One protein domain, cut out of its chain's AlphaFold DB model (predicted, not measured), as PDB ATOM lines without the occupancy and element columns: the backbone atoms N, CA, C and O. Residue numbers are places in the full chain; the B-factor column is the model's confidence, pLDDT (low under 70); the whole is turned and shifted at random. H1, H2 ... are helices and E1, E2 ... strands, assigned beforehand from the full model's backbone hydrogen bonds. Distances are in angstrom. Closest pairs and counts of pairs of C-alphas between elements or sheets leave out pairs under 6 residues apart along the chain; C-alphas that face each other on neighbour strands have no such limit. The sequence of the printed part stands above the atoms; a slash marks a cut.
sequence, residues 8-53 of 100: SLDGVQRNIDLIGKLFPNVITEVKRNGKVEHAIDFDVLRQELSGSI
ATOM      1  N   SER A   8     -19.356 -21.096 -30.976       67.94
ATOM      2  CA  SER A   8     -19.661 -21.812 -32.220       67.94
ATOM      3  C   SER A   8     -20.250 -23.191 -31.924       67.94
ATOM      4  O   SER A   8     -20.010 -23.788 -30.870       67.94
ATOM      5  N   LEU A   9     -21.057 -23.689 -32.857       71.00
ATOM      6  CA  LEU A   9     -21.595 -25.041 -32.774       71.00
ATOM      7  C   LEU A   9     -20.443 -26.049 -32.809       71.00
ATOM      8  O   LEU A   9     -19.502 -25.890 -33.583       71.00
ATOM      9  N   ASP A  10     -20.538 -27.083 -31.980       78.88
ATOM     10  CA  ASP A  10     -19.610 -28.207 -32.017       78.88
ATOM     11  C   ASP A  10     -19.818 -28.978 -33.327       78.88
ATOM     12  O   ASP A  10     -20.863 -29.602 -33.545       78.88
ATOM     13  N   GLY A  11     -18.833 -28.890 -34.225       77.94
ATOM     14  CA  GLY A  11     -18.886 -29.552 -35.523       77.94
ATOM     15  C   GLY A  11     -18.895 -31.072 -35.389       77.94
ATOM     16  O   GLY A  11     -19.550 -31.750 -36.179       77.94
ATOM     17  N   VAL A  12     -18.236 -31.612 -34.360       81.25
ATOM     18  CA  VAL A  12     -18.203 -33.053 -34.094       81.25
ATOM     19  C   VAL A  12     -19.578 -33.529 -33.645       81.25
ATOM     20  O   VAL A  12     -20.121 -34.445 -34.261       81.25
ATOM     21  N   GLN A  13     -20.177 -32.874 -32.648       81.25
ATOM     22  CA  GLN A  13     -21.509 -33.251 -32.165       81.25
ATOM     23  C   GLN A  13     -22.565 -33.123 -33.267       81.25
ATOM     24  O   GLN A  13     -23.386 -34.017 -33.448       81.25
ATOM     25  N   ARG A  14     -22.499 -32.055 -34.073       82.94
ATOM     26  CA  ARG A  14     -23.399 -31.879 -35.221       82.94
ATOM     27  C   ARG A  14     -23.282 -33.031 -36.221       82.94
ATOM     28  O   ARG A  14     -24.296 -33.483 -36.746       82.94
ATOM     29  N   ASN A  15     -22.065 -33.492 -36.500       84.50
ATOM     30  CA  ASN A  15     -21.840 -34.613 -37.410       84.50
ATOM     31  C   ASN A  15     -22.360 -35.931 -36.818       84.50
ATOM     32  O   ASN A  15     -22.967 -36.712 -37.547       84.50
ATOM     33  N   ILE A  16     -22.184 -36.150 -35.510       85.25
ATOM     34  CA  ILE A  16     -22.745 -37.311 -34.796       85.25
ATOM     35  C   ILE A  16     -24.271 -37.321 -34.903       85.25
ATOM     36  O   ILE A  16     -24.843 -38.332 -35.300       85.25
ATOM     37  N   ASP A  17     -24.927 -36.189 -34.648       85.62
ATOM     38  CA  ASP A  17     -26.387 -36.083 -34.717       85.62
ATOM     39  C   ASP A  17     -26.922 -36.334 -36.139       85.62
ATOM     40  O   ASP A  17     -27.980 -36.938 -36.318       85.62
ATOM     41  N   LEU A  18     -26.208 -35.867 -37.171       88.56
ATOM     42  CA  LEU A  18     -26.572 -36.110 -38.571       88.56
ATOM     43  C   LEU A  18     -26.429 -37.585 -38.947       88.56
ATOM     44  O   LEU A  18     -27.329 -38.140 -39.575       88.56
ATOM     45  N   ILE A  19     -25.329 -38.222 -38.540       87.31
ATOM     46  CA  ILE A  19     -25.100 -39.649 -38.782       87.31
ATOM     47  C   ILE A  19     -26.140 -40.484 -38.033       87.31
ATOM     48  O   ILE A  19     -26.719 -41.380 -38.634       87.31
ATOM     49  N   GLY A  20     -26.469 -40.142 -36.785       86.19
ATOM     50  CA  GLY A  20     -27.495 -40.843 -36.010       86.19
ATOM     51  C   GLY A  20     -28.907 -40.733 -36.588       86.19
ATOM     52  O   GLY A  20     -29.709 -41.647 -36.424       86.19
ATOM     53  N   LYS A  21     -29.220 -39.654 -37.318       88.88
ATOM     54  CA  LYS A  21     -30.491 -39.537 -38.057       88.88
ATOM     55  C   LYS A  21     -30.560 -40.453 -39.275       88.88
ATOM     56  O   LYS A  21     -31.651 -40.890 -39.627       88.88
ATOM     57  N   LEU A  22     -29.428 -40.687 -39.935       87.62
ATOM     58  CA  LEU A  22     -29.351 -41.520 -41.138       87.62
ATOM     59  C   LEU A  22     -29.199 -43.005 -40.792       87.62
ATOM     60  O   LEU A  22     -29.829 -43.844 -41.423       87.62
ATOM     61  N   PHE A  23     -28.404 -43.312 -39.767       86.88
ATOM     62  CA  PHE A  23     -28.072 -44.665 -39.332       86.88
ATOM     63  C   PHE A  23     -28.228 -44.776 -37.804       86.88
ATOM     64  O   PHE A  23     -27.237 -44.722 -37.074       86.88
ATOM     65  N   PRO A  24     -29.459 -44.922 -37.280       85.62
ATOM     66  CA  PRO A  24     -29.695 -44.964 -35.834       85.62
ATOM     67  C   PRO A  24     -28.936 -46.095 -35.125       85.62
ATOM     68  O   PRO A  24     -28.456 -45.907 -34.011       85.62
ATOM     69  N   ASN A  25     -28.761 -47.237 -35.800       80.69
ATOM     70  CA  ASN A  25     -28.072 -48.425 -35.278       80.69
ATOM     71  C   ASN A  25     -26.573 -48.209 -35.014       80.69
ATOM     72  O   ASN A  25     -25.946 -49.001 -34.319       80.69
ATOM     73  N   VAL A  26     -25.990 -47.154 -35.588       85.19
ATOM     74  CA  VAL A  26     -24.564 -46.827 -35.476       85.19
ATOM     75  C   VAL A  26     -24.253 -46.050 -34.193       85.19
ATOM     76  O   VAL A  26     -23.095 -45.959 -33.778       85.19
ATOM     77  N   ILE A  27     -25.265 -45.453 -33.560       87.44
ATOM     78  CA  ILE A  27     -25.071 -44.678 -32.338       87.44
ATOM     79  C   ILE A  27     -24.929 -45.624 -31.150       87.44
ATOM     80  O   ILE A  27     -25.792 -46.453 -30.880       87.44
ATOM     81  N   THR A  28     -23.837 -45.456 -30.415       83.88
ATOM     82  CA  THR A  28     -23.539 -46.188 -29.188       83.88
ATOM     83  C   THR A  28     -23.344 -45.226 -28.024       83.88
ATOM     84  O   THR A  28     -23.011 -44.055 -28.206       83.88
ATOM     85  N   GLU A  29     -23.555 -45.712 -26.810       82.06
ATOM     86  CA  GLU A  29     -23.389 -44.945 -25.584       82.06
ATOM     87  C   GLU A  29     -22.057 -45.302 -24.926       82.06
ATOM     88  O   GLU A  29     -21.822 -46.440 -24.519       82.06
ATOM     89  N   VAL A  30     -21.175 -44.315 -24.775       81.88
ATOM     90  CA  VAL A  30     -19.913 -44.484 -24.048       81.88
ATOM     91  C   VAL A  30     -19.948 -43.697 -22.749       81.88
ATOM     92  O   VAL A  30     -20.371 -42.543 -22.701       81.88
ATOM     93  N   LYS A  31     -19.466 -44.309 -21.664       74.44
ATOM     94  CA  LYS A  31     -19.251 -43.591 -20.405       74.44
ATOM     95  C   LYS A  31     -17.900 -42.888 -20.433       74.44
ATOM     96  O   LYS A  31     -16.860 -43.539 -20.359       74.44
ATOM     97  N   ARG A  32     -17.914 -41.555 -20.463       75.38
ATOM     98  CA  ARG A  32     -16.733 -40.713 -20.229       75.38
ATOM     99  C   ARG A  32     -16.969 -39.845 -19.003       75.38
ATOM    100  O   ARG A  32     -17.999 -39.192 -18.877       75.38
ATOM    101  N   ASN A  33     -16.024 -39.868 -18.063       66.31
ATOM    102  CA  ASN A  33     -16.072 -39.068 -16.832       66.31
ATOM    103  C   ASN A  33     -17.390 -39.205 -16.037       66.31
ATOM    104  O   ASN A  33     -17.894 -38.236 -15.475       66.31
ATOM    105  N   GLY A  34     -17.980 -40.405 -16.018       75.50
ATOM    106  CA  GLY A  34     -19.231 -40.685 -15.301       75.50
ATOM    107  C   GLY A  34     -20.514 -40.219 -16.004       75.50
ATOM    108  O   GLY A  34     -21.597 -40.530 -15.514       75.50
ATOM    109  N   LYS A  35     -20.420 -39.545 -17.157       73.38
ATOM    110  CA  LYS A  35     -21.560 -39.217 -18.023       73.38
ATOM    111  C   LYS A  35     -21.638 -40.164 -19.213       73.38
ATOM    112  O   LYS A  35     -20.619 -40.608 -19.737       73.38
ATOM    113  N   VAL A  36     -22.868 -40.472 -19.607       76.62
ATOM    114  CA  VAL A  36     -23.167 -41.202 -20.838       76.62
ATOM    115  C   VAL A  36     -23.162 -40.201 -21.991       76.62
ATOM    116  O   VAL A  36     -23.873 -39.198 -21.932       76.62
ATOM    117  N   GLU A  37     -22.330 -40.449 -22.998       78.00
ATOM    118  CA  GLU A  37     -22.226 -39.648 -24.220       78.00
ATOM    119  C   GLU A  37     -22.521 -40.522 -25.442       78.00
ATOM    120  O   GLU A  37     -22.062 -41.664 -25.521       78.00
ATOM    121  N   HIS A  38     -23.267 -39.977 -26.407       78.06
ATOM    122  CA  HIS A  38     -23.490 -40.632 -27.692       78.06
ATOM    123  C   HIS A  38     -22.220 -40.563 -28.543       78.06
ATOM    124  O   HIS A  38     -21.659 -39.490 -28.770       78.06
ATOM    125  N   ALA A  39     -21.788 -41.713 -29.039       81.12
ATOM    126  CA  ALA A  39     -20.656 -41.882 -29.928       81.12
ATOM    127  C   ALA A  39     -21.062 -42.698 -31.159       81.12
ATOM    128  O   ALA A  39     -22.102 -43.349 -31.189       81.12
ATOM    129  N   ILE A  40     -20.224 -42.650 -32.186       84.00
ATOM    130  CA  ILE A  40     -20.383 -43.450 -33.399       84.00
ATOM    131  C   ILE A  40     -19.588 -44.739 -33.227       84.00
ATOM    132  O   ILE A  40     -18.376 -44.688 -32.999       84.00
ATOM    133  N   ASP A  41     -20.250 -45.879 -33.401       82.75
ATOM    134  CA  ASP A  41     -19.571 -47.143 -33.646       82.75
ATOM    135  C   ASP A  41     -19.091 -47.177 -35.105       82.75
ATOM    136  O   ASP A  41     -19.858 -47.355 -36.054       82.75
ATOM    137  N   PHE A  42     -17.792 -46.954 -35.305       81.19
ATOM    138  CA  PHE A  42     -17.215 -46.907 -36.645       81.19
ATOM    139  C   PHE A  42     -17.169 -48.267 -37.339       81.19
ATOM    140  O   PHE A  42     -16.983 -48.286 -38.556       81.19
ATOM    141  N   ASP A  43     -17.262 -49.382 -36.616       76.25
ATOM    142  CA  ASP A  43     -17.314 -50.709 -37.226       76.25
ATOM    143  C   ASP A  43     -18.715 -50.960 -37.796       76.25
ATOM    144  O   ASP A  43     -18.837 -51.303 -38.974       76.25
ATOM    145  N   VAL A  44     -19.766 -50.647 -37.033       77.00
ATOM    146  CA  VAL A  44     -21.160 -50.731 -37.508       77.00
ATOM    147  C   VAL A  44     -21.425 -49.724 -38.630       77.00
ATOM    148  O   VAL A  44     -22.012 -50.078 -39.650       77.00
ATOM    149  N   LEU A  45     -20.917 -48.488 -38.519       84.94
ATOM    150  CA  LEU A  45     -21.043 -47.490 -39.591       84.94
ATOM    151  C   LEU A  45     -20.411 -47.970 -40.898       84.94
ATOM    152  O   LEU A  45     -20.938 -47.720 -41.979       84.94
ATOM    153  N   ARG A  46     -19.257 -48.637 -40.802       78.50
ATOM    154  CA  ARG A  46     -18.579 -49.198 -41.971       78.50
ATOM    155  C   ARG A  46     -19.411 -50.299 -42.619       78.50
ATOM    156  O   ARG A  46     -19.470 -50.313 -43.841       78.50
ATOM    157  N   GLN A  47     -20.057 -51.156 -41.827       72.56
ATOM    158  CA  GLN A  47     -20.938 -52.217 -42.325       72.56
ATOM    159  C   GLN A  47     -22.181 -51.657 -43.029       72.56
ATOM    160  O   GLN A  47     -22.472 -52.048 -44.155       72.56
ATOM    161  N   GLU A  48     -22.865 -50.692 -42.407       76.88
ATOM    162  CA  GLU A  48     -24.059 -50.036 -42.969       76.88
ATOM    163  C   GLU A  48     -23.759 -49.300 -44.287       76.88
ATOM    164  O   GLU A  48     -24.574 -49.282 -45.208       76.88
ATOM    165  N   LEU A  49     -22.564 -48.712 -44.411       78.38
ATOM    166  CA  LEU A  49     -22.133 -48.021 -45.632       78.38
ATOM    167  C   LEU A  49     -21.523 -48.957 -46.687       78.38
ATOM    168  O   LEU A  49     -21.348 -48.546 -47.838       78.38
ATOM    169  N   SER A  50     -21.171 -50.195 -46.334       66.94
ATOM    170  CA  SER A  50     -20.550 -51.139 -47.263       66.94
ATOM    171  C   SER A  50     -21.605 -51.934 -48.035       66.94
ATOM    172  O   SER A  50     -22.024 -53.005 -47.616       66.94
ATOM    173  N   GLY A  51     -21.995 -51.447 -49.218       62.41
ATOM    174  CA  GLY A  51     -22.760 -52.243 -50.198       62.41
ATOM    175  C   GLY A  51     -21.949 -53.385 -50.840       62.41
ATOM    176  O   GLY A  51     -22.499 -54.259 -51.502       62.41
ATOM    177  N   SER A  52     -20.633 -53.385 -50.630       56.44
ATOM    178  CA  SER A  52     -19.677 -54.409 -51.043       56.44
ATOM    179  C   SER A  52     -18.492 -54.350 -50.082       56.44
ATOM    180  O   SER A  52     -17.999 -53.257 -49.796       56.44
ATOM    181  N   ILE A  53     -18.052 -55.500 -49.570       51.81
ATOM    182  CA  ILE A  53     -16.920 -55.621 -48.646       51.81
ATOM    183  C   ILE A  53     -15.661 -55.097 -49.349       51.81
ATOM    184  O   ILE A  53     -15.041 -55.802 -50.139       51.81
TER     185      ILE A  53
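Overview. This is residues 8 to 53 of the 100 residues of the protein "Type III restriction-modification system methyltransferase" of human gut metagenome (UniProt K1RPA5). A strand hairpin, E1 and E2, makes one end of the model; H2 carries on beyond its open end, and H1 reaches in from one side to that open end. The 46 printed residues hold H1, E1, E2 and H2 in that order, a mixed class with an antiparallel sheet, E1 - E2. The whole is loose, radius of gyration of the C-alphas 11.9 A, and only just flat, spanning 37 by 25 by 13 A.

Along the chain. H1, residues 11 to 22, begins at C-alpha (-18.886, -29.552, -35.523) and is 16.9 A long. E1, residues 27 to 32, measures 15.2 A and E2, residues 35 to 40, 16.0 A. H2, residues 42 to 49, is 10.3 A long and ends at C-alpha (-22.133, -48.021, -45.632).

Arrangement. In the hairpin of E1 and E2, directions 142 degrees apart, N 28 and O 39 are 2.8 A apart, within hydrogen-bond range. The closest C-alphas of H1 and E2, Ile 16 and Ile 40, are 6.7 A apart. E1 and H2 are near each other; H1 and H2 are apart. In H1 and H2 every O i to N i+4 pair is within hydrogen-bond range.

Size, cuts and confidence. The farthest C-alphas, Gly 34 and Ser 52, are 38.3 A apart. The printed part has no cut, and its three links are tight. Residues 8, 33 and 50 to 53 have pLDDT under 70.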